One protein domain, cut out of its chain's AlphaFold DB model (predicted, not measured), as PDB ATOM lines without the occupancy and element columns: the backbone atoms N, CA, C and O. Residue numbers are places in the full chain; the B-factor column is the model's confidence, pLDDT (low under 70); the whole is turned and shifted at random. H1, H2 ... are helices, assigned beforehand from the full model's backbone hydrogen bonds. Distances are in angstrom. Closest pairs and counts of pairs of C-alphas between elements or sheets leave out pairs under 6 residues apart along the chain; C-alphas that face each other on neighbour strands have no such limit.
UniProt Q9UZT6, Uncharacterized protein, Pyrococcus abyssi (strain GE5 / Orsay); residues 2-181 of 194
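This is residues 2 to 181 of the 194 residues of an uncharacterized protein of Pyrococcus abyssi (strain GE5 / Orsay) (UniProt Q9UZT6). Five long helices run lengthwise side by side in an elongated bundle, with H3 in the middle, H2, H4 and H5 each packed on H3, and H1 beside H4, apart from H2, H3 and H5. The short H6 fills in near one end of the bundle, between the last part of H1 and the adjoining ends of H3 and H4. H2, H3, H4 and H5 form an up and down bundle, each running against the one before it in the chain; H1 packs on H4 with residues 4 to 18 and diverges from it farther on. The printed part has 180 residues with six named helices, H1 to H6 in chain order, and no named strand, and its class is all helix. It is compact, with a radius of gyration of the C-alphas of 17.5 A, and it spans 51 by 30 by 26 A.

H1, residues 2 to 36, touches H4, residues 105 to 132, with its residues 4 to 18 alone. The closest C-alphas, those of Gly 8 and Ser 125, are 4.3 A apart, and the two run opposite ways at a shallow tilt of 32 degrees. H1 is apart from H2, residues 45 to 66, from H3, residues 71 to 100, and from H5, residues 142 to 164. H2 and H3 are a hairpin at a shallow tilt of 25 degrees; their closest C-alphas, those of Gly 59 and Gly 78, are 4.0 A apart, and H3 touches H2 with residues 73 to 85 alone. H3 and H4 are a hairpin too, at 20 degrees, with the C-alphas of Ile 98 and Lys 105 closest at 6.6 A. H3 and H5 touch with 69 pairs of C-alphas within 8 A and run the same way at a shallow tilt of 32 degrees; the C-alphas of Ala 85 and Gly 154 come closest, at 4.0 A. H4 and H5 are a hairpin at 26 degrees that touches through residues 123 to 130 and 142 to 144, with the C-alphas of Leu 126 and Pro 143 closest at 6.4 A. H2 and H5 are close but not clearly touching, with the C-alphas of Pro 47 and Val 161 closest at 7.1 A. H6, residues 171 to 179, touches residues 26 to 33 of H1 and is about perpendicular to H1 at 81 degrees; the C-alphas of Lys 26 and Ala 175 are closest, at 6.0 A. H6 only just touches H3, with 3 pairs of C-alphas within 8 A, those of Ser 94 and Ser 173 closest at 7.2 A. It only just touches H4 as well, with 3 such pairs, those of Phe 108 and Leu 177 closest at 6.7 A. Every O i to N i+4 pair is within hydrogen-bond range in H2 and H4; the counts are 29 of 31 in H1, 24 of 26 in H3, 18 of 19 in H5 and 3 of 5 in H6.

H1 begins at C-alpha 2 at (213.121, 144.634, 180.723) and is 51.2 A long, with a kink of 27 degrees near residue 29. H2 is 31.7 A long, H3 43.7 A, H4 40.5 A and H5 33.6 A. H3 begins at C-alpha 71 at (219.446, 160.541, 189.107). H6 is 12.8 A long and ends at C-alpha 179 at (219.566, 173.541, 153.551).

The two C-alphas farthest apart, those of Phe 36 and Lys 138, are 54.5 A apart. The printed part has no cut. The links H2 to H3 and H3 to H4 are tight, and the other three are short. In the link from H4 to H5, residues 136 to 137 pair antiparallel with residues 140 to 141. The mean pLDDT of the printed part is 78.4; it is under 70 at residue 26 and at residues 28 to 44, 101 to 105, 132 to 139 and 165 to 181.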
ATOM      1  N   GLU A   2     211.808 144.350 181.340       80.69
ATOM      2  CA  GLU A   2     213.121 144.634 180.723       80.69
ATOM      3  C   GLU A   2     213.049 145.008 179.236       80.69
ATOM      4  O   GLU A   2     213.652 145.994 178.822       80.69
ATOM      5  N   LEU A   3     212.231 144.308 178.439       85.69
ATOM      6  CA  LEU A   3     212.062 144.620 177.015       85.69
ATOM      7  C   LEU A   3     211.528 146.047 176.771       85.69
ATOM      8  O   LEU A   3     211.995 146.733 175.868       85.69
ATOM      9  N   GLN A   4     210.587 146.525 177.596       85.19
ATOM     10  CA  GLN A   4     210.040 147.886 177.488       85.19
ATOM     11  C   GLN A   4     211.090 148.954 177.806       85.19
ATOM     12  O   GLN A   4     211.141 149.975 177.122       85.19
ATOM     13  N   LEU A   5     211.952 148.704 178.796       84.44
ATOM     14  CA  LEU A   5     213.083 149.578 179.111       84.44
ATOM     15  C   LEU A   5     214.104 149.605 177.975       84.44
ATOM     16  O   LEU A   5     214.521 150.687 177.573       84.44
ATOM     17  N   ILE A   6     214.467 148.443 177.422       89.12
ATOM     18  CA  ILE A   6     215.407 148.349 176.295       89.12
ATOM     19  C   ILE A   6     214.871 149.130 175.093       89.12
ATOM     20  O   ILE A   6     215.593 149.949 174.523       89.12
ATOM     21  N   ILE A   7     213.596 148.941 174.741       89.38
ATOM     22  CA  ILE A   7     212.945 149.693 173.658       89.38
ATOM     23  C   ILE A   7     212.926 151.189 173.990       89.38
ATOM     24  O   ILE A   7     213.348 152.004 173.172       89.38
ATOM     25  N   GLY A   8     212.502 151.564 175.200       87.25
ATOM     26  CA  GLY A   8     212.447 152.953 175.651       87.25
ATOM     27  C   GLY A   8     213.796 153.667 175.541       87.25
ATOM     28  O   GLY A   8     213.868 154.749 174.955       87.25
ATOM     29  N   TYR A   9     214.876 153.052 176.029       88.12
ATOM     30  CA  TYR A   9     216.228 153.607 175.929       88.12
ATOM     31  C   TYR A   9     216.756 153.631 174.495       88.12
ATOM     32  O   TYR A   9     217.389 154.611 174.109       88.12
ATOM     33  N   SER A  10     216.459 152.614 173.683       89.75
ATOM     34  CA  SER A  10     216.856 152.582 172.268       89.75
ATOM     35  C   SER A  10     216.221 153.731 171.483       89.75
ATOM     36  O   SER A  10     216.895 154.419 170.717       89.75
ATOM     37  N   LEU A  11     214.937 154.007 171.730       90.00
ATOM     38  CA  LEU A  11     214.231 155.147 171.143       90.00
ATOM     39  C   LEU A  11     214.788 156.485 171.633       90.00
ATOM     40  O   LEU A  11     214.942 157.415 170.840       90.00
ATOM     41  N   LEU A  12     215.129 156.579 172.921       88.69
ATOM     42  CA  LEU A  12     215.751 157.773 173.495       88.69
ATOM     43  C   LEU A  12     217.109 158.057 172.840       88.69
ATOM     44  O   LEU A  12     217.416 159.199 172.495       88.69
ATOM     45  N   LEU A  13     217.912 157.011 172.645       90.38
ATOM     46  CA  LEU A  13     219.215 157.092 171.998       90.38
ATOM     47  C   LEU A  13     219.078 157.549 170.544       90.38
ATOM     48  O   LEU A  13     219.760 158.487 170.135       90.38
ATOM     49  N   ALA A  14     218.153 156.948 169.789       89.25
ATOM     50  CA  ALA A  14     217.853 157.356 168.418       89.25
ATOM     51  C   ALA A  14     217.408 158.826 168.346       89.25
ATOM     52  O   ALA A  14     217.872 159.577 167.486       89.25
ATOM     53  N   PHE A  15     216.569 159.268 169.287       88.00
ATOM     54  CA  PHE A  15     216.156 160.665 169.387       88.00
ATOM     55  C   PHE A  15     217.348 161.609 169.586       88.00
ATOM     56  O   PHE A  15     217.493 162.584 168.842       88.00
ATOM     57  N   PHE A  16     218.221 161.326 170.557       87.69
ATOM     58  CA  PHE A  16     219.395 162.164 170.814       87.69
ATOM     59  C   PHE A  16     220.370 162.164 169.643       87.69
ATOM     60  O   PHE A  16     220.882 163.226 169.287       87.69
ATOM     61  N   PHE A  17     220.573 161.013 169.005       88.06
ATOM     62  CA  PHE A  17     221.408 160.896 167.816       88.06
ATOM     63  C   PHE A  17     220.884 161.776 166.674       88.06
ATOM     64  O   PHE A  17     221.620 162.599 166.129       88.06
ATOM     65  N   MET A  18     219.584 161.711 166.381       83.75
ATOM     66  CA  MET A  18     218.952 162.560 165.365       83.75
ATOM     67  C   MET A  18     219.017 164.049 165.724       83.75
ATOM     68  O   MET A  18     219.314 164.882 164.866       83.75
ATOM     69  N   LYS A  19     218.796 164.418 166.994       83.31
ATOM     70  CA  LYS A  19     218.957 165.808 167.459       83.31
ATOM     71  C   LYS A  19     220.394 166.303 167.285       83.31
ATOM     72  O   LYS A  19     220.581 167.450 166.875       83.31
ATOM     73  N   ALA A  20     221.386 165.457 167.557       83.38
ATOM     74  CA  ALA A  20     222.793 165.777 167.352       83.38
ATOM     75  C   ALA A  20     223.101 165.998 165.865       83.38
ATOM     76  O   ALA A  20     223.685 167.024 165.523       83.38
ATOM     77  N   LEU A  21     222.624 165.115 164.979       83.19
ATOM     78  CA  LEU A  21     222.770 165.271 163.527       83.19
ATOM     79  C   LEU A  21     222.121 166.559 163.011       83.19
ATOM     80  O   LEU A  21     222.744 167.300 162.254       83.19
ATOM     81  N   ILE A  22     220.903 166.880 163.458       77.69
ATOM     82  CA  ILE A  22     220.223 168.133 163.090       77.69
ATOM     83  C   ILE A  22     221.019 169.344 163.588       77.69
ATOM     84  O   ILE A  22     221.146 170.338 162.874       77.69
ATOM     85  N   SER A  23     221.556 169.286 164.808       76.56
ATOM     86  CA  SER A  23     222.378 170.364 165.363       76.56
ATOM     87  C   SER A  23     223.674 170.554 164.572       76.56
ATOM     88  O   SER A  23     224.030 171.687 164.255       76.56
ATOM     89  N   LEU A  24     224.347 169.460 164.207       79.56
ATOM     90  CA  LEU A  24     225.530 169.464 163.347       79.56
ATOM     91  C   LEU A  24     225.210 170.071 161.982       79.56
ATOM     92  O   LEU A  24     225.872 171.023 161.574       79.56
ATOM     93  N   ALA A  25     224.149 169.604 161.321       73.88
ATOM     94  CA  ALA A  25     223.702 170.161 160.048       73.88
ATOM     95  C   ALA A  25     223.482 171.677 160.161       73.88
ATOM     96  O   ALA A  25     224.050 172.447 159.387       73.88
ATOM     97  N   LYS A  26     222.748 172.134 161.187       69.56
ATOM     98  CA  LYS A  26     222.519 173.566 161.440       69.56
ATOM     99  C   LYS A  26     223.818 174.359 161.595       69.56
ATOM    100  O   LYS A  26     223.881 175.478 161.089       69.56
ATOM    101  N   LEU A  27     224.837 173.812 162.261       70.94
ATOM    102  CA  LEU A  27     226.143 174.466 162.399       70.94
ATOM    103  C   LEU A  27     226.814 174.651 161.035       70.94
ATOM    104  O   LEU A  27     227.152 175.784 160.689       70.94
ATOM    105  N   PHE A  28     226.915 173.586 160.237       68.88
ATOM    106  CA  PHE A  28     227.526 173.641 158.903       68.88
ATOM    107  C   PHE A  28     226.789 174.591 157.951       68.88
ATOM    108  O   PHE A  28     227.427 175.286 157.166       68.88
ATOM    109  N   ILE A  29     225.462 174.690 158.056       63.78
ATOM    110  CA  ILE A  29     224.633 175.563 157.206       63.78
ATOM    111  C   ILE A  29     224.664 177.022 157.676       63.78
ATOM    112  O   ILE A  29     224.562 177.948 156.871       63.78
ATOM    113  N   SER A  30     224.819 177.264 158.980       59.19
ATOM    114  CA  SER A  30     224.804 178.623 159.531       59.19
ATOM    115  C   SER A  30     225.930 179.512 158.987       59.19
ATOM    116  O   SER A  30     225.764 180.732 158.922       59.19
ATOM    117  N   VAL A  31     227.038 178.905 158.552       59.91
ATOM    118  CA  VAL A  31     228.205 179.580 157.971       59.91
ATOM    119  C   VAL A  31     227.889 180.168 156.582       59.91
ATOM    120  O   VAL A  31     227.931 181.393 156.451       59.91
ATOM    121  N   PRO A  32     227.485 179.388 155.558       54.25
ATOM    122  CA  PRO A  32     227.168 179.923 154.233       54.25
ATOM    123  C   PRO A  32     225.939 180.839 154.223       54.25
ATOM    124  O   PRO A  32     225.925 181.815 153.481       54.25
ATOM    125  N   VAL A  33     224.931 180.612 155.076       56.78
ATOM    126  CA  VAL A  33     223.754 181.502 155.171       56.78
ATOM    127  C   VAL A  33     224.134 182.903 155.650       56.78
ATOM    128  O   VAL A  33     223.595 183.893 155.153       56.78
ATOM    129  N   ARG A  34     225.078 183.003 156.592       56.62
ATOM    130  CA  ARG A  34     225.571 184.291 157.097       56.62
ATOM    131  C   ARG A  34     226.400 185.041 156.044       56.62
ATOM    132  O   ARG A  34     226.415 186.265 156.073       56.62
ATOM    133  N   ILE A  35     227.049 184.313 155.133       52.09
ATOM    134  CA  ILE A  35     227.955 184.857 154.111       52.09
ATOM    135  C   ILE A  35     227.215 185.193 152.801       52.09
ATOM    136  O   ILE A  35     227.471 186.239 152.214       52.09
ATOM    137  N   PHE A  36     226.265 184.359 152.358       45.69
ATOM    138  CA  PHE A  36     225.633 184.447 151.028       45.69
ATOM    139  C   PHE A  36     224.115 184.709 151.047       45.69
ATOM    140  O   PHE A  36     223.522 184.954 149.999       45.69
ATOM    141  N   GLY A  37     223.453 184.619 152.205       53.34
ATOM    142  CA  GLY A  37     222.015 184.331 152.257       53.34
ATOM    143  C   GLY A  37     221.057 185.461 151.877       53.34
ATOM    144  O   GLY A  37     219.972 185.167 151.391       53.34
ATOM    145  N   GLY A  38     221.372 186.739 152.113       50.91
ATOM    146  CA  GLY A  38     220.445 187.848 151.814       50.91
ATOM    147  C   GLY A  38     219.039 187.749 152.454       50.91
ATOM    148  O   GLY A  38     218.152 188.514 152.078       50.91
ATOM    149  N   VAL A  39     218.817 186.816 153.394       54.28
ATOM    150  CA  VAL A  39     217.534 186.575 154.072       54.28
ATOM    151  C   VAL A  39     217.449 187.447 155.323       54.28
ATOM    152  O   VAL A  39     218.318 187.370 156.197       54.28
ATOM    153  N   ASP A  40     216.378 188.234 155.442       52.69
ATOM    154  CA  ASP A  40     216.035 188.954 156.670       52.69
ATOM    155  C   ASP A  40     215.511 187.965 157.721       52.69
ATOM    156  O   ASP A  40     214.317 187.702 157.868       52.69
ATOM    157  N   VAL A  41     216.458 187.352 158.421       58.31
ATOM    158  CA  VAL A  41     216.240 186.525 159.607       58.31
ATOM    159  C   VAL A  41     215.893 187.443 160.777       58.31
ATOM    160  O   VAL A  41     216.554 188.469 160.947       58.31
ATOM    161  N   ASP A  42     214.945 187.063 161.640       58.44
ATOM    162  CA  ASP A  42     214.781 187.764 162.921       58.44
ATOM    163  C   ASP A  42     216.093 187.667 163.731       58.44
ATOM    164  O   ASP A  42     216.481 186.603 164.227       58.44
ATOM    165  N   LYS A  43     216.830 188.782 163.805       59.31
ATOM    166  CA  LYS A  43     218.138 188.879 164.474       59.31
ATOM    167  C   LYS A  43     218.012 189.033 165.991       59.31
ATOM    168  O   LYS A  43     219.037 189.138 166.666       59.31
ATOM    169  N   ARG A  44     216.797 189.048 166.555       64.88
ATOM    170  CA  ARG A  44     216.595 189.255 167.994       64.88
ATOM    171  C   ARG A  44     217.162 188.092 168.808       64.88
ATOM    172  O   ARG A  44     216.589 187.010 168.891       64.88
ATOM    173  N   PHE A  45     218.298 188.349 169.452       70.31
ATOM    174  CA  PHE A  45     218.957 187.428 170.380       70.31
ATOM    175  C   PHE A  45     218.168 187.262 171.690       70.31
ATOM    176  O   PHE A  45     218.078 186.160 172.229       70.31
ATOM    177  N   LEU A  46     217.527 188.339 172.154       77.50
ATOM    178  CA  LEU A  46     216.823 188.415 173.438       77.50
ATOM    179  C   LEU A  46     215.749 187.327 173.640       77.50
ATOM    180  O   LEU A  46     215.849 186.607 174.632       77.50
ATOM    181  N   PRO A  47     214.781 187.105 172.725       82.81
ATOM    182  CA  PRO A  47     213.788 186.045 172.905       82.81
ATOM    183  C   PRO A  47     214.417 184.650 172.996       82.81
ATOM    184  O   PRO A  47     214.031 183.839 173.833       82.81
ATOM    185  N   SER A  48     215.432 184.370 172.173       80.88
ATOM    186  CA  SER A  48     216.126 183.079 172.224       80.88
ATOM    187  C   SER A  48     216.886 182.873 173.538       80.88
ATOM    188  O   SER A  48     216.876 181.770 174.084       80.88
ATOM    189  N   LEU A  49     217.485 183.940 174.076       84.44
ATOM    190  CA  LEU A  49     218.191 183.916 175.349       84.44
ATOM    191  C   LEU A  49     217.221 183.680 176.512       84.44
ATOM    192  O   LEU A  49     217.454 182.775 177.306       84.44
ATOM    193  N   ILE A  50     216.115 184.429 176.573       88.75
ATOM    194  CA  ILE A  50     215.092 184.288 177.622       88.75
ATOM    195  C   ILE A  50     214.537 182.863 177.631       88.75
ATOM    196  O   ILE A  50     214.489 182.227 178.681       88.75
ATOM    197  N   PHE A  51     214.184 182.328 176.461       89.62
ATOM    198  CA  PHE A  51     213.691 180.959 176.339       89.62
ATOM    199  C   PHE A  51     214.698 179.928 176.875       89.62
ATOM    200  O   PHE A  51     214.337 179.027 177.636       89.62
ATOM    201  N   ASN A  52     215.975 180.063 176.509       90.00
ATOM    202  CA  ASN A  52     217.026 179.164 176.985       90.00
ATOM    203  C   ASN A  52     217.250 179.296 178.496       90.00
ATOM    204  O   ASN A  52     217.349 178.280 179.174       90.00
ATOM    205  N   ILE A  53     217.281 180.517 179.032       92.44
ATOM    206  CA  ILE A  53     217.439 180.760 180.471       92.44
ATOM    207  C   ILE A  53     216.290 180.110 181.245       92.44
ATOM    208  O   ILE A  53     216.544 179.334 182.160       92.44
ATOM    209  N   VAL A  54     215.038 180.355 180.847       93.56
ATOM    210  CA  VAL A  54     213.867 179.789 181.533       93.56
ATOM    211  C   VAL A  54     213.891 178.263 181.487       93.56
ATOM    212  O   VAL A  54     213.724 177.615 182.516       93.56
ATOM    213  N   THR A  55     214.153 177.668 180.322       93.19
ATOM    214  CA  THR A  55     214.193 176.200 180.196       93.19
ATOM    215  C   THR A  55     215.344 175.562 180.975       93.19
ATOM    216  O   THR A  55     215.158 174.480 181.531       93.19
ATOM    217  N   ILE A  56     216.504 176.219 181.064       92.88
ATOM    218  CA  ILE A  56     217.636 175.757 181.881       92.88
ATOM    219  C   ILE A  56     217.308 175.873 183.370       92.88
ATOM    220  O   ILE A  56     217.524 174.908 184.094       92.88
ATOM    221  N   ILE A  57     216.755 177.002 183.823       94.88
ATOM    222  CA  ILE A  57     216.383 177.206 185.232       94.88
ATOM    223  C   ILE A  57     215.338 176.177 185.660       94.88
ATOM    224  O   ILE A  57     215.525 175.508 186.672       94.88
ATOM    225  N   VAL A  58     214.268 175.996 184.882       94.19
ATOM    226  CA  VAL A  58     213.226 175.009 185.202       94.19
ATOM    227  C   VAL A  58     213.801 173.592 185.205       94.19
ATOM    228  O   VAL A  58     213.540 172.831 186.134       94.19
ATOM    229  N   GLY A  59     214.641 173.244 184.224       91.50
ATOM    230  CA  GLY A  59     215.324 171.949 184.193       91.50
ATOM    231  C   GLY A  59     216.236 171.724 185.405       91.50
ATOM    232  O   GLY A  59     216.207 170.647 185.996       91.50
ATOM    233  N   ALA A  60     216.995 172.743 185.814       92.62
ATOM    234  CA  ALA A  60     217.874 172.694 186.980       92.62
ATOM    235  C   ALA A  60     217.089 172.579 188.293       92.62
ATOM    236  O   ALA A  60     217.486 171.815 189.169       92.62
ATOM    237  N   LEU A  61     215.953 173.273 188.417       93.56
ATOM    238  CA  LEU A  61     215.054 173.140 189.566       93.56
ATOM    239  C   LEU A  61     214.500 171.716 189.666       93.56
ATOM    240  O   LEU A  61     214.605 171.093 190.719       93.56
ATOM    241  N   ILE A  62     213.971 171.167 188.566       91.00
ATOM    242  CA  ILE A  62     213.480 169.780 188.517       91.00
ATOM    243  C   ILE A  62     214.591 168.806 188.919       91.00
ATOM    244  O   ILE A  62     214.365 167.913 189.738       91.00
ATOM    245  N   PHE A  63     215.796 169.003 188.382       89.62
ATOM    246  CA  PHE A  63     216.951 168.187 188.724       89.62
ATOM    247  C   PHE A  63     217.271 168.266 190.222       89.62
ATOM    248  O   PHE A  63     217.377 167.236 190.883       89.62
ATOM    249  N   PHE A  64     217.346 169.474 190.784       91.75
ATOM    250  CA  PHE A  64     217.652 169.702 192.196       91.75
ATOM    251  C   PHE A  64     216.615 169.082 193.149       91.75
ATOM    252  O   PHE A  64     216.971 168.567 194.207       91.75
ATOM    253  N   PHE A  65     215.334 169.061 192.785       88.12
ATOM    254  CA  PHE A  65     214.312 168.433 193.627       88.12
ATOM    255  C   PHE A  65     214.298 166.902 193.544       88.12
ATOM    256  O   PHE A  65     213.785 166.243 194.454       88.12
ATOM    257  N   LEU A  66     214.844 166.317 192.475       85.56
ATOM    258  CA  LEU A  66     214.705 164.887 192.189       85.56
ATOM    259  C   LEU A  66     216.014 164.102 192.202       85.56
ATOM    260  O   LEU A  66     215.949 162.876 192.300       85.56
ATOM    261  N   PHE A  67     217.183 164.752 192.185       86.38
ATOM    262  CA  PHE A  67     218.476 164.052 192.152       86.38
ATOM    263  C   PHE A  67     218.662 163.109 193.344       86.38
ATOM    264  O   PHE A  67     219.264 162.051 193.195       86.38
ATOM    265  N   ARG A  68     218.097 163.459 194.511       83.38
ATOM    266  CA  ARG A  68     218.131 162.617 195.717       83.38
ATOM    267  C   ARG A  68     217.245 161.374 195.625       83.38
ATOM    268  O   ARG A  68     217.466 160.433 196.371       83.38
ATOM    269  N   LYS A  69     216.227 161.380 194.755       81.81
ATOM    270  CA  LYS A  69     215.291 160.256 194.578       81.81
ATOM    271  C   LYS A  69     215.732 159.330 193.452       81.81
ATOM    272  O   LYS A  69     215.733 158.118 193.612       81.81
ATOM    273  N   SER A  70     216.069 159.900 192.299       81.12
ATOM    274  CA  SER A  70     216.530 159.152 191.132       81.12
ATOM    275  C   SER A  70     217.308 160.078 190.214       81.12
ATOM    276  O   SER A  70     216.747 161.023 189.659       81.12
ATOM    277  N   LEU A  71     218.590 159.780 190.012       83.25
ATOM    278  CA  LEU A  71     219.446 160.541 189.107       83.25
ATOM    279  C   LEU A  71     218.929 160.469 187.659       83.25
ATOM    280  O   LEU A  71     218.811 161.492 186.990       83.25
ATOM    281  N   ILE A  72     218.519 159.278 187.209       79.50
ATOM    282  CA  ILE A  72     217.940 159.063 185.873       79.50
ATOM    283  C   ILE A  72     216.616 159.826 185.728       79.50
ATOM    284  O   ILE A  72     216.411 160.527 184.737       79.50
ATOM    285  N   GLY A  73     215.735 159.746 186.733       78.75
ATOM    286  CA  GLY A  73     214.462 160.470 186.736       78.75
ATOM    287  C   GLY A  73     214.645 161.989 186.714       78.75
ATOM    288  O   GLY A  73     213.948 162.677 185.974       78.75
ATOM    289  N   ALA A  74     215.619 162.507 187.465       84.38
ATOM    290  CA  ALA A  74     215.958 163.927 187.510       84.38
ATOM    291  C   ALA A  74     216.394 164.460 186.136       84.38
ATOM    292  O   ALA A  74     215.893 165.495 185.688       84.38
ATOM    293  N   PHE A  75     217.266 163.729 185.432       84.62
ATOM    294  CA  PHE A  75     217.671 164.078 184.068       84.62
ATOM    295  C   PHE A  75     216.508 163.980 183.079       84.62
ATOM    296  O   PHE A  75     216.256 164.932 182.340       84.62
ATOM    297  N   LEU A  76     215.771 162.866 183.077       83.12
ATOM    298  CA  LEU A  76     214.664 162.652 182.142       83.12
ATOM    299  C   LEU A  76     213.563 163.700 182.298       83.12
ATOM    300  O   LEU A  76     213.065 164.207 181.298       83.12
ATOM    301  N   LEU A  77     213.203 164.066 183.528       86.75
ATOM    302  CA  LEU A  77     212.158 165.056 183.784       86.75
ATOM    303  C   LEU A  77     212.601 166.470 183.395       86.75
ATOM    304  O   LEU A  77     211.836 167.188 182.751       86.75
ATOM    305  N   GLY A  78     213.844 166.856 183.695       86.94
ATOM    306  CA  GLY A  78     214.386 168.142 183.246       86.94
ATOM    307  C   GLY A  78     214.451 168.244 181.715       86.94
ATOM    308  O   GLY A  78     214.068 169.260 181.129       86.94
ATOM    309  N   LEU A  79     214.870 167.164 181.051       87.44
ATOM    310  CA  LEU A  79     214.906 167.075 179.587       87.44
ATOM    311  C   LEU A  79     213.505 167.046 178.975       87.44
ATOM    312  O   LEU A  79     213.296 167.648 177.923       87.44
ATOM    313  N   SER A  80     212.545 166.414 179.651       90.44
ATOM    314  CA  SER A  80     211.148 166.358 179.232       90.44
ATOM    315  C   SER A  80     210.545 167.757 179.092       90.44
ATOM    316  O   SER A  80     210.020 168.099 178.033       90.44
ATOM    317  N   PHE A  81     210.725 168.616 180.105       92.88
ATOM    318  CA  PHE A  81     210.260 170.005 180.045       92.88
ATOM    319  C   PHE A  81     210.863 170.747 178.847       92.88
ATOM    320  O   PHE A  81     210.157 171.394 178.072       92.88
ATOM    321  N   ARG A  82     212.186 170.633 178.669       91.50
ATOM    322  CA  ARG A  82     212.909 171.319 177.594       91.50
ATOM    323  C   ARG A  82     212.515 170.810 176.206       91.50
ATOM    324  O   ARG A  82     212.423 171.625 175.288       91.50
ATOM    325  N   SER A  83     212.303 169.506 176.025       89.88
ATOM    326  CA  SER A  83     211.789 168.944 174.765       89.88
ATOM    327  C   SER A  83     210.399 169.508 174.470       89.88
ATOM    328  O   SER A  83     210.223 170.128 173.420       89.88
ATOM    329  N   GLY A  84     209.467 169.430 175.428       90.50
ATOM    330  CA  GLY A  84     208.116 169.969 175.273       90.50
ATOM    331  C   GLY A  84     208.125 171.452 174.905       90.50
ATOM    332  O   GLY A  84     207.510 171.858 173.921       90.50
ATOM    333  N   ALA A  85     208.912 172.263 175.618       93.12
ATOM    334  CA  ALA A  85     209.062 173.689 175.333       93.12
ATOM    335  C   ALA A  85     209.614 173.969 173.933       93.12
ATOM    336  O   ALA A  85     209.115 174.853 173.232       93.12
ATOM    337  N   ASN A  86     210.637 173.229 173.498       88.94
ATOM    338  CA  ASN A  86     211.185 173.392 172.153       88.94
ATOM    339  C   ASN A  86     210.164 173.022 171.081       88.94
ATOM    340  O   ASN A  86     210.067 173.727 170.078       88.94
ATOM    341  N   PHE A  87     209.393 171.958 171.303       88.00
ATOM    342  CA  PHE A  87     208.366 171.519 170.372       88.00
ATOM    343  C   PHE A  87     207.199 172.507 170.289       88.00
ATOM    344  O   PHE A  87     206.803 172.890 169.191       88.00
ATOM    345  N   GLY A  88     206.708 173.014 171.423       88.69
ATOM    346  CA  GLY A  88     205.676 174.053 171.436       88.69
ATOM    347  C   GLY A  88     206.128 175.327 170.714       88.69
ATOM    348  O   GLY A  88     205.409 175.861 169.869       88.69
ATOM    349  N   LYS A  89     207.366 175.769 170.966       88.69
ATOM    350  CA  LYS A  89     207.970 176.903 170.252       88.69
ATOM    351  C   LYS A  89     208.056 176.628 168.747       88.69
ATOM    352  O   LYS A  89     207.709 177.492 167.946       88.69
ATOM    353  N   PHE A  90     208.485 175.424 168.367       84.88
ATOM    354  CA  PHE A  90     208.568 174.988 166.976       84.88
ATOM    355  C   PHE A  90     207.204 175.020 166.280       84.88
ATOM    356  O   PHE A  90     207.104 175.609 165.213       84.88
ATOM    357  N   ILE A  91     206.144 174.478 166.890       86.00
ATOM    358  CA  ILE A  91     204.786 174.518 166.322       86.00
ATOM    359  C   ILE A  91     204.347 175.961 166.064       86.00
ATOM    360  O   ILE A  91     203.875 176.277 164.971       86.00
ATOM    361  N   ALA A  92     204.523 176.847 167.049       87.00
ATOM    362  CA  ALA A  92     204.139 178.248 166.912       87.00
ATOM    363  C   ALA A  92     204.899 178.943 165.769       87.00
ATOM    364  O   ALA A  92     204.307 179.698 164.995       87.00
ATOM    365  N   TYR A  93     206.197 178.666 165.637       83.88
ATOM    366  CA  TYR A  93     207.038 179.238 164.585       83.88
ATOM    367  C   TYR A  93     206.706 178.664 163.212       83.88
ATOM    368  O   TYR A  93     206.536 179.426 162.268       83.88
ATOM    369  N   SER A  94     206.505 177.354 163.100       78.62
ATOM    370  CA  SER A  94     206.112 176.706 161.848       78.62
ATOM    371  C   SER A  94     204.748 177.190 161.363       78.62
ATOM    372  O   SER A  94     204.594 177.515 160.189       78.62
ATOM    373  N   ALA A  95     203.771 177.334 162.262       82.12
ATOM    374  CA  ALA A  95     202.455 177.876 161.923       82.12
ATOM    375  C   ALA A  95     202.518 179.347 161.473       82.12
ATOM    376  O   ALA A  95     201.725 179.774 160.631       82.12
ATOM    377  N   HIS A  96     203.444 180.130 162.031       82.00
ATOM    378  CA  HIS A  96     203.717 181.492 161.581       82.00
ATOM    379  C   HIS A  96     204.399 181.506 160.202       82.00
ATOM    380  O   HIS A  96     203.951 182.210 159.297       82.00
ATOM    381  N   ASP A  97     205.432 180.689 160.013       75.69
ATOM    382  CA  ASP A  97     206.286 180.706 158.827       75.69
ATOM    383  C   ASP A  97     205.604 180.097 157.590       75.69
ATOM    384  O   ASP A  97     205.768 180.628 156.491       75.69
ATOM    385  N   ILE A  98     204.740 179.082 157.745       75.88
ATOM    386  CA  ILE A  98     203.897 178.537 156.651       75.88
ATOM    387  C   ILE A  98     203.030 179.626 156.011       75.88
ATOM    388  O   ILE A  98     202.788 179.602 154.802       75.88
ATOM    389  N   LYS A  99     202.571 180.603 156.803       75.75
ATOM    390  CA  LYS A  99     201.766 181.726 156.296       75.75
ATOM    391  C   LYS A  99     202.598 182.711 155.473       75.75
ATOM    392  O   LYS A  99     202.044 183.400 154.622       75.75
ATOM    393  N   LEU A 100     203.905 182.791 155.729       71.06
ATOM    394  CA  LEU A 100     204.826 183.706 155.052       71.06
ATOM    395  C   LEU A 100     205.474 183.084 153.809       71.06
ATOM    396  O   LEU A 100     205.789 183.802 152.857       71.06
ATOM    397  N   LEU A 101     205.658 181.764 153.795       68.62
ATOM    398  CA  LEU A 101     206.207 181.039 152.654       68.62
ATOM    399  C   LEU A 101     205.201 181.035 151.497       68.62
ATOM    400  O   LEU A 101     204.090 180.528 151.625       68.62
ATOM    401  N   LYS A 102     205.585 181.598 150.350       65.06
ATOM    402  CA  LYS A 102     204.818 181.486 149.094       65.06
ATOM    403  C   LYS A 102     205.300 180.322 148.225       65.06
ATOM    404  O   LYS A 102     204.489 179.695 147.560       65.06
ATOM    405  N   GLU A 103     206.592 180.009 148.296       59.88
ATOM    406  CA  GLU A 103     207.272 178.927 147.577       59.88
ATOM    407  C   GLU A 103     207.947 177.989 148.597       59.88
ATOM    408  O   GLU A 103     208.308 178.423 149.691       59.88
ATOM    409  N   GLY A 104     208.095 176.700 148.272       65.56
ATOM    410  CA  GLY A 104     208.764 175.723 149.151       65.56
ATOM    411  C   GLY A 104     207.922 175.176 150.315       65.56
ATOM    412  O   GLY A 104     208.472 174.506 151.189       65.56
ATOM    413  N   LYS A 105     206.597 175.412 150.325       68.75
ATOM    414  CA  LYS A 105     205.680 174.914 151.371       68.75
ATOM    415  C   LYS A 105     205.748 173.397 151.565       68.75
ATOM    416  O   LYS A 105     205.903 172.959 152.693       68.75
ATOM    417  N   GLY A 106     205.731 172.611 150.484       71.12
ATOM    418  CA  GLY A 106     205.761 171.145 150.583       71.12
ATOM    419  C   GLY A 106     207.045 170.600 151.222       71.12
ATOM    420  O   GLY A 106     206.999 169.691 152.045       71.12
ATOM    421  N   ILE A 107     208.196 171.211 150.917       70.50
ATOM    422  CA  ILE A 107     209.477 170.852 151.543       70.50
ATOM    423  C   ILE A 107     209.449 171.220 153.034       70.50
ATOM    424  O   ILE A 107     209.844 170.421 153.881       70.50
ATOM    425  N   PHE A 108     208.942 172.408 153.372       72.19
ATOM    426  CA  PHE A 108     208.802 172.840 154.762       72.19
ATOM    427  C   PHE A 108     207.861 171.942 155.576       72.19
ATOM    428  O   PHE A 108     208.156 171.618 156.728       72.19
ATOM    429  N   GLU A 109     206.744 171.523 154.982       72.62
ATOM    430  CA  GLU A 109     205.783 170.599 155.584       72.62
ATOM    431  C   GLU A 109     206.418 169.232 155.842       72.62
ATOM    432  O   GLU A 109     206.296 168.717 156.951       72.62
ATOM    433  N   ALA A 110     207.183 168.687 154.890       76.25
ATOM    434  CA  ALA A 110     207.891 167.418 155.066       76.25
ATOM    435  C   ALA A 110     208.931 167.471 156.203       76.25
ATOM    436  O   ALA A 110     209.004 166.563 157.038       76.25
ATOM    437  N   ILE A 111     209.709 168.556 156.299       75.38
ATOM    438  CA  ILE A 111     210.645 168.771 157.418       75.38
ATOM    439  C   ILE A 111     209.882 168.879 158.736       75.38
ATOM    440  O   ILE A 111     210.278 168.284 159.738       75.38
ATOM    441  N   SER A 112     208.790 169.643 158.742       75.88
ATOM    442  CA  SER A 112     207.985 169.850 159.941       75.88
ATOM    443  C   SER A 112     207.365 168.552 160.430       75.88
ATOM    444  O   SER A 112     207.398 168.282 161.629       75.88
ATOM    445  N   LEU A 113     206.896 167.711 159.507       80.31
ATOM    446  CA  LEU A 113     206.420 166.364 159.792       80.31
ATOM    447  C   LEU A 113     207.541 165.493 160.372       80.31
ATOM    448  O   LEU A 113     207.333 164.820 161.374       80.31
ATOM    449  N   THR A 114     208.748 165.552 159.803       80.38
ATOM    450  CA  THR A 114     209.907 164.778 160.282       80.38
ATOM    451  C   THR A 114     210.301 165.176 161.706       80.38
ATOM    452  O   THR A 114     210.552 164.322 162.554       80.38
ATOM    453  N   LEU A 115     210.315 166.479 162.003       80.94
ATOM    454  CA  LEU A 115     210.583 166.995 163.347       80.94
ATOM    455  C   LEU A 115     209.476 166.626 164.340       80.94
ATOM    456  O   LEU A 115     209.771 166.353 165.502       80.94
ATOM    457  N   LEU A 116     208.224 166.582 163.885       83.31
ATOM    458  CA  LEU A 116     207.086 166.148 164.689       83.31
ATOM    459  C   LEU A 116     207.153 164.647 165.002       83.31
ATOM    460  O   LEU A 116     206.964 164.260 166.152       83.31
ATOM    461  N   LEU A 117     207.510 163.814 164.020       84.62
ATOM    462  CA  LEU A 117     207.770 162.385 164.216       84.62
ATOM    463  C   LEU A 117     208.939 162.148 165.179       84.62
ATOM    464  O   LEU A 117     208.878 161.255 166.023       84.62
ATOM    465  N   LEU A 118     209.983 162.976 165.103       86.50
ATOM    466  CA  LEU A 118     211.112 162.907 166.026       86.50
ATOM    467  C   LEU A 118     210.699 163.212 167.476       86.50
ATOM    468  O   LEU A 118     211.140 162.525 168.391       86.50
ATOM    469  N   GLU A 119     209.845 164.209 167.713       86.62
ATOM    470  CA  GLU A 119     209.325 164.477 169.067       86.62
ATOM    471  C   GLU A 119     208.331 163.403 169.529       86.62
ATOM    472  O   GLU A 119     208.294 163.061 170.711       86.62
ATOM    473  N   PHE A 120     207.581 162.794 168.608       86.62
ATOM    474  CA  PHE A 120     206.738 161.642 168.926       86.62
ATOM    475  C   PHE A 120     207.564 160.438 169.409       86.62
ATOM    476  O   PHE A 120     207.197 159.804 170.397       86.62
ATOM    477  N   LEU A 121     208.719 160.164 168.788       86.81
ATOM    478  CA  LEU A 121     209.666 159.138 169.254       86.81
ATOM    479  C   LEU A 121     210.123 159.394 170.698       86.81
ATOM    480  O   LEU A 121     210.199 158.460 171.500       86.81
ATOM    481  N   PHE A 122     210.377 160.656 171.050       87.06
ATOM    482  CA  PHE A 122     210.735 161.039 172.415       87.06
ATOM    483  C   PHE A 122     209.586 160.817 173.405       87.06
ATOM    484  O   PHE A 122     209.795 160.232 174.468       87.06
ATOM    485  N   LEU A 123     208.363 161.218 173.053       86.56
ATOM    486  CA  LEU A 123     207.171 160.968 173.868       86.56
ATOM    487  C   LEU A 123     206.918 159.477 174.099       86.56
ATOM    488  O   LEU A 123     206.596 159.064 175.218       86.56
ATOM    489  N   LEU A 124     207.081 158.663 173.055       86.19
ATOM    490  CA  LEU A 124     206.912 157.217 173.140       86.19
ATOM    491  C   LEU A 124     207.967 156.604 174.070       86.19
ATOM    492  O   LEU A 124     207.628 155.827 174.962       86.19
ATOM    493  N   SER A 125     209.226 157.029 173.928       87.12
ATOM    494  CA  SER A 125     210.318 156.648 174.827       87.12
ATOM    495  C   SER A 125     210.015 157.007 176.287       87.12
ATOM    496  O   SER A 125     210.077 156.139 177.160       87.12
ATOM    497  N   LEU A 126     209.606 158.253 176.559       83.62
ATOM    498  CA  LEU A 126     209.250 158.699 177.909       83.62
ATOM    499  C   LEU A 126     208.105 157.885 178.502       83.62
ATOM    500  O   LEU A 126     208.145 157.540 179.682       83.62
ATOM    501  N   THR A 127     207.097 157.563 177.695       82.81
ATOM    502  CA  THR A 127     205.948 156.770 178.138       82.81
ATOM    503  C   THR A 127     206.400 155.380 178.577       82.81
ATOM    504  O   THR A 127     206.133 154.993 179.717       82.81
ATOM    505  N   LEU A 128     207.168 154.678 177.738       83.44
ATOM    506  CA  LEU A 128     207.677 153.333 178.029       83.44
ATOM    507  C   LEU A 128     208.594 153.300 179.260       83.44
ATOM    508  O   LEU A 128     208.459 152.422 180.117       83.44
ATOM    509  N   ILE A 129     209.489 154.284 179.391       82.12
ATOM    510  CA  ILE A 129     210.381 154.391 180.553       82.12
ATOM    511  C   ILE A 129     209.569 154.711 181.817       82.12
ATOM    512  O   ILE A 129     209.775 154.091 182.856       82.12
ATOM    513  N   SER A 130     208.603 155.632 181.743       76.19
ATOM    514  CA  SER A 130     207.799 156.038 182.906       76.19
ATOM    515  C   SER A 130     206.929 154.914 183.471       76.19
ATOM    516  O   SER A 130     206.820 154.794 184.691       76.19
ATOM    517  N   GLN A 131     206.367 154.071 182.598       75.25
ATOM    518  CA  GLN A 131     205.611 152.878 182.987       75.25
ATOM    519  C   GLN A 131     206.507 151.847 183.678       75.25
ATOM    520  O   GLN A 131     206.081 151.196 184.623       75.25
ATOM    521  N   SER A 132     207.762 151.740 183.240       69.25
ATOM    522  CA  SER A 132     208.712 150.760 183.769       69.25
ATOM    523  C   SER A 132     209.356 151.180 185.098       69.25
ATOM    524  O   SER A 132     209.775 150.324 185.867       69.25
ATOM    525  N   VAL A 133     209.447 152.487 185.380       67.75
ATOM    526  CA  VAL A 133     210.131 153.043 186.571       67.75
ATOM    527  C   VAL A 133     209.133 153.523 187.645       67.75
ATOM    528  O   VAL A 133     209.513 154.218 188.581       67.75
ATOM    529  N   TYR A 134     207.842 153.173 187.533       64.19
ATOM    530  CA  TYR A 134     206.767 153.630 188.440       64.19
ATOM    531  C   TYR A 134     206.762 155.155 188.667       64.19
ATOM    532  O   TYR A 134     206.397 155.652 189.732       64.19
ATOM    533  N   ALA A 135     207.163 155.930 187.657       60.88
ATOM    534  CA  ALA A 135     207.210 157.389 187.719       60.88
ATOM    535  C   ALA A 135     205.823 157.996 187.434       60.88
ATOM    536  O   ALA A 135     205.664 158.862 186.569       60.88
ATOM    537  N   THR A 136     204.800 157.507 188.135       61.62
ATOM    538  CA  THR A 136     203.396 157.890 187.973       61.62
ATOM    539  C   THR A 136     202.893 158.646 189.199       61.62
ATOM    540  O   THR A 136     202.976 158.187 190.334       61.62
ATOM    541  N   LEU A 137     202.334 159.833 188.971       62.78
ATOM    542  CA  LEU A 137     201.653 160.627 189.985       62.78
ATOM    543  C   LEU A 137     200.146 160.396 189.842       62.78
ATOM    544  O   LEU A 137     199.559 160.805 188.843       62.78
ATOM    545  N   LYS A 138     199.511 159.728 190.815       67.19
ATOM    546  CA  LYS A 138     198.061 159.421 190.787       67.19
ATOM    547  C   LYS A 138     197.603 158.750 189.472       67.19
ATOM    548  O   LYS A 138     196.556 159.085 188.932       67.19
ATOM    549  N   GLY A 139     198.421 157.844 188.928       67.81
ATOM    550  CA  GLY A 139     198.151 157.147 187.661       67.81
ATOM    551  C   GLY A 139     198.569 157.900 186.389       67.81
ATOM    552  O   GLY A 139     198.550 157.312 185.312       67.81
ATOM    553  N   ILE A 140     199.008 159.158 186.489       71.50
ATOM    554  CA  ILE A 140     199.474 159.955 185.347       71.50
ATOM    555  C   ILE A 140     201.001 159.905 185.270       71.50
ATOM    556  O   ILE A 140     201.685 160.116 186.270       71.50
ATOM    557  N   SER A 141     201.556 159.652 184.082       80.50
ATOM    558  CA  SER A 141     203.006 159.689 183.853       80.50
ATOM    559  C   SER A 141     203.559 161.086 184.159       80.50
ATOM    560  O   SER A 141     203.240 162.063 183.473       80.50
ATOM    561  N   LEU A 142     204.396 161.186 185.195       83.69
ATOM    562  CA  LEU A 142     205.016 162.446 185.605       83.69
ATOM    563  C   LEU A 142     205.871 163.054 184.471       83.69
ATOM    564  O   LEU A 142     205.756 164.261 184.242       83.69
ATOM    565  N   PRO A 143     206.647 162.266 183.691       85.50
ATOM    566  CA  PRO A 143     207.334 162.769 182.504       85.50
ATOM    567  C   PRO A 143     206.427 163.414 181.466       85.50
ATOM    568  O   PRO A 143     206.799 164.465 180.945       85.50
ATOM    569  N   LEU A 144     205.246 162.845 181.199       86.19
ATOM    570  CA  LEU A 144     204.286 163.428 180.258       86.19
ATOM    571  C   LEU A 144     203.713 164.748 180.778       86.19
ATOM    572  O   LEU A 144     203.644 165.711 180.022       86.19
ATOM    573  N   LEU A 145     203.351 164.834 182.061       89.31
ATOM    574  CA  LEU A 145     202.863 166.087 182.656       89.31
ATOM    575  C   LEU A 145     203.893 167.211 182.528       89.31
ATOM    576  O   LEU A 145     203.569 168.316 182.091       89.31
ATOM    577  N   VAL A 146     205.149 166.909 182.862       91.25
ATOM    578  CA  VAL A 146     206.250 167.865 182.729       91.25
ATOM    579  C   VAL A 146     206.463 168.243 181.261       91.25
ATOM    580  O   VAL A 146     206.620 169.426 180.958       91.25
ATOM    581  N   TRP A 147     206.373 167.282 180.340       93.25
ATOM    582  CA  TRP A 147     206.462 167.544 178.904       93.25
ATOM    583  C   TRP A 147     205.367 168.500 178.419       93.25
ATOM    584  O   TRP A 147     205.667 169.511 177.786       93.25
ATOM    585  N   PHE A 148     204.103 168.225 178.756       92.12
ATOM    586  CA  PHE A 148     202.962 169.052 178.355       92.12
ATOM    587  C   PHE A 148     203.015 170.451 178.971       92.12
ATOM    588  O   PHE A 148     202.672 171.424 178.300       92.12
ATOM    589  N   SER A 149     203.505 170.583 180.208       94.62
ATOM    590  CA  SER A 149     203.753 171.898 180.815       94.62
ATOM    591  C   SER A 149     204.819 172.687 180.041       94.62
ATOM    592  O   SER A 149     204.634 173.873 179.761       94.62
ATOM    593  N   GLY A 150     205.885 172.008 179.602       95.12
ATOM    594  CA  GLY A 150     206.884 172.562 178.697       95.12
ATOM    595  C   GLY A 150     206.257 172.990 177.376       95.12
ATOM    596  O   GLY A 150     206.458 174.122 176.951       95.12
ATOM    597  N   LEU A 151     205.444 172.134 176.751       94.00
ATOM    598  CA  LEU A 151     204.735 172.431 175.502       94.00
ATOM    599  C   LEU A 151     203.858 173.676 175.616       94.00
ATOM    600  O   LEU A 151     203.925 174.543 174.744       94.00
ATOM    601  N   ALA A 152     203.079 173.801 176.692       95.81
ATOM    602  CA  ALA A 152     202.238 174.969 176.934       95.81
ATOM    603  C   ALA A 152     203.081 176.249 177.060       95.81
ATOM    604  O   ALA A 152     202.778 177.264 176.426       95.81
ATOM    605  N   PHE A 153     204.189 176.190 177.805       95.88
ATOM    606  CA  PHE A 153     205.154 177.290 177.885       95.88
ATOM    607  C   PHE A 153     205.749 177.632 176.509       95.88
ATOM    608  O   PHE A 153     205.765 178.790 176.102       95.88
ATOM    609  N   GLY A 154     206.194 176.631 175.751       93.44
ATOM    610  CA  GLY A 154     206.782 176.812 174.428       93.44
ATOM    611  C   GLY A 154     205.821 177.443 173.424       93.44
ATOM    612  O   GLY A 154     206.205 178.366 172.706       93.44
ATOM    613  N   LEU A 155     204.569 176.978 173.393       93.12
ATOM    614  CA  LEU A 155     203.519 177.529 172.535       93.12
ATOM    615  C   LEU A 155     203.211 178.977 172.898       93.12
ATOM    616  O   LEU A 155     203.223 179.838 172.023       93.12
ATOM    617  N   THR A 156     202.952 179.263 174.175       93.88
ATOM    618  CA  THR A 156     202.622 180.625 174.628       93.88
ATOM    619  C   THR A 156     203.769 181.593 174.353       93.88
ATOM    620  O   THR A 156     203.542 182.665 173.788       93.88
ATOM    621  N   PHE A 157     205.005 181.182 174.641       92.38
ATOM    622  CA  PHE A 157     206.204 181.946 174.320       92.38
ATOM    623  C   PHE A 157     206.343 182.174 172.809       92.38
ATOM    624  O   PHE A 157     206.489 183.308 172.356       92.38
ATOM    625  N   GLY A 158     206.250 181.112 172.005       87.94
ATOM    626  CA  GLY A 158     206.402 181.197 170.554       87.94
ATOM    627  C   GLY A 158     205.318 182.050 169.888       87.94
ATOM    628  O   GLY A 158     205.603 182.838 168.981       87.94
ATOM    629  N   LEU A 159     204.077 181.966 170.370       89.25
ATOM    630  CA  LEU A 159     202.968 182.817 169.934       89.25
ATOM    631  C   LEU A 159     203.189 184.286 170.317       89.25
ATOM    632  O   LEU A 159     202.916 185.173 169.510       89.25
ATOM    633  N   ALA A 160     203.710 184.564 171.514       88.88
ATOM    634  CA  ALA A 160     204.042 185.926 171.928       88.88
ATOM    635  C   ALA A 160     205.140 186.532 171.039       88.88
ATOM    636  O   ALA A 160     204.975 187.637 170.522       88.88
ATOM    637  N   VAL A 161     206.220 185.784 170.782       85.50
ATOM    638  CA  VAL A 161     207.322 186.251 169.925       85.50
ATOM    639  C   VAL A 161     206.850 186.436 168.484       85.50
ATOM    640  O   VAL A 161     207.050 187.507 167.916       85.50
ATOM    641  N   SER A 162     206.144 185.460 167.904       82.12
ATOM    642  CA  SER A 162     205.642 185.550 166.521       82.12
ATOM    643  C   SER A 162     204.708 186.744 166.292       82.12
ATOM    644  O   SER A 162     204.795 187.394 165.250       82.12
ATOM    645  N   LYS A 163     203.885 187.132 167.279       82.31
ATOM    646  CA  LYS A 163     203.074 188.365 167.202       82.31
ATOM    647  C   LYS A 163     203.925 189.631 167.053       82.31
ATOM    648  O   LYS A 163     203.490 190.565 166.381       82.31
ATOM    649  N   THR A 164     205.119 189.657 167.647       77.94
ATOM    650  CA  THR A 164     206.077 190.776 167.555       77.94
ATOM    651  C   THR A 164     207.028 190.681 166.355       77.94
ATOM    652  O   THR A 164     207.780 191.619 166.095       77.94
ATOM    653  N   SER A 165     207.007 189.571 165.609       68.31
ATOM    654  CA  SER A 165     207.895 189.280 164.469       68.31
ATOM    655  C   SER A 165     207.169 189.238 163.125       68.31
ATOM    656  O   SER A 165     207.638 188.594 162.187       68.31
ATOM    657  N   LYS A 166     206.033 189.941 163.005       63.81
ATOM    658  CA  LYS A 166     205.211 189.959 161.786       63.81
ATOM    659  C   LYS A 166     206.056 190.244 160.536       63.81
ATOM    660  O   LYS A 166     206.564 191.350 160.363       63.81
ATOM    661  N   GLY A 167     206.131 189.257 159.644       59.19
ATOM    662  CA  GLY A 167     206.781 189.375 158.334       59.19
ATOM    663  C   GLY A 167     208.242 188.921 158.266       59.19
ATOM    664  O   GLY A 167     208.799 188.947 157.172       59.19
ATOM    665  N   PHE A 168     208.842 188.473 159.374       60.47
ATOM    666  CA  PHE A 168     210.170 187.853 159.385       60.47
ATOM    667  C   PHE A 168     210.047 186.350 159.615       60.47
ATOM    668  O   PHE A 168     209.278 185.915 160.470       60.47
ATOM    669  N   LEU A 169     210.821 185.556 158.877       62.06
ATOM    670  CA  LEU A 169     210.932 184.131 159.170       62.06
ATOM    671  C   LEU A 169     211.712 183.927 160.476       62.06
ATOM    672  O   LEU A 169     212.681 184.637 160.774       62.06
ATOM    673  N   MET A 170     211.311 182.922 161.248       68.50
ATOM    674  CA  MET A 170     212.008 182.563 162.478       68.50
ATOM    675  C   MET A 170     213.340 181.867 162.159       68.50
ATOM    676  O   MET A 170     213.425 180.969 161.321       68.50
ATOM    677  N   LYS A 171     214.410 182.263 162.860       60.03
ATOM    678  CA  LYS A 171     215.793 181.783 162.647       60.03
ATOM    679  C   LYS A 171     215.941 180.256 162.684       60.03
ATOM    680  O   LYS A 171     216.758 179.705 161.947       60.03
ATOM    681  N   ASP A 172     215.136 179.582 163.506       58.16
ATOM    682  CA  ASP A 172     215.143 178.120 163.641       58.16
ATOM    683  C   ASP A 172     214.601 177.396 162.391       58.16
ATOM    684  O   ASP A 172     215.045 176.283 162.100       58.16
ATOM    685  N   SER A 173     213.711 178.040 161.632       54.72
ATOM    686  CA  SER A 173     213.092 177.529 160.401       54.72
ATOM    687  C   SER A 173     213.965 177.780 159.168       54.72
ATOM    688  O   SER A 173     214.047 176.952 158.262       54.72
ATOM    689  N   ILE A 174     214.670 178.917 159.145       53.69
ATOM    690  CA  ILE A 174     215.473 179.377 158.001       53.69
ATOM    691  C   ILE A 174     216.677 178.472 157.734       53.69
ATOM    692  O   ILE A 174     216.975 178.189 156.579       53.69
ATOM    693  N   ALA A 175     217.356 177.984 158.776       53.94
ATOM    694  CA  ALA A 175     218.498 177.082 158.600       53.94
ATOM    695  C   ALA A 175     218.097 175.762 157.913       53.94
ATOM    696  O   ALA A 175     218.862 175.224 157.120       53.94
ATOM    697  N   LEU A 176     216.884 175.273 158.182       55.62
ATOM    698  CA  LEU A 176     216.338 174.059 157.571       55.62
ATOM    699  C   LEU A 176     215.811 174.310 156.150       55.62
ATOM    700  O   LEU A 176     216.015 173.486 155.267       55.62
ATOM    701  N   LEU A 177     215.190 175.466 155.906       56.00
ATOM    702  CA  LEU A 177     214.720 175.876 154.576       56.00
ATOM    703  C   LEU A 177     215.868 176.167 153.599       56.00
ATOM    704  O   LEU A 177     215.789 175.816 152.422       56.00
ATOM    705  N   LEU A 178     216.946 176.792 154.080       53.12
ATOM    706  CA  LEU A 178     218.123 177.104 153.268       53.12
ATOM    707  C   LEU A 178     218.975 175.867 152.972       53.12
ATOM    708  O   LEU A 178     219.581 175.818 151.907       53.12
ATOM    709  N   PHE A 179     218.959 174.848 153.843       50.34
ATOM    710  CA  PHE A 179     219.566 173.541 153.551       50.34
ATOM    711  C   PHE A 179     219.026 172.922 152.259       50.34
ATOM    712  O   PHE A 179     219.756 172.269 151.523       50.34
ATOM    713  N   LEU A 180     217.740 173.147 151.984       50.78
ATOM    714  CA  LEU A 180     217.011 172.511 150.891       50.78
ATOM    715  C   LEU A 180     216.783 173.458 149.702       50.78
ATOM    716  O   LEU A 180     215.956 173.187 148.837       50.78
ATOM    717  N   GLY A 181     217.539 174.561 149.634       48.78
ATOM    718  CA  GLY A 181     217.665 175.365 148.415       48.78
ATOM    719  C   GLY A 181     216.559 176.394 148.164       48.78
ATOM    720  O   GLY A 181     216.452 176.898 147.043       48.78
TER     721      GLY A 181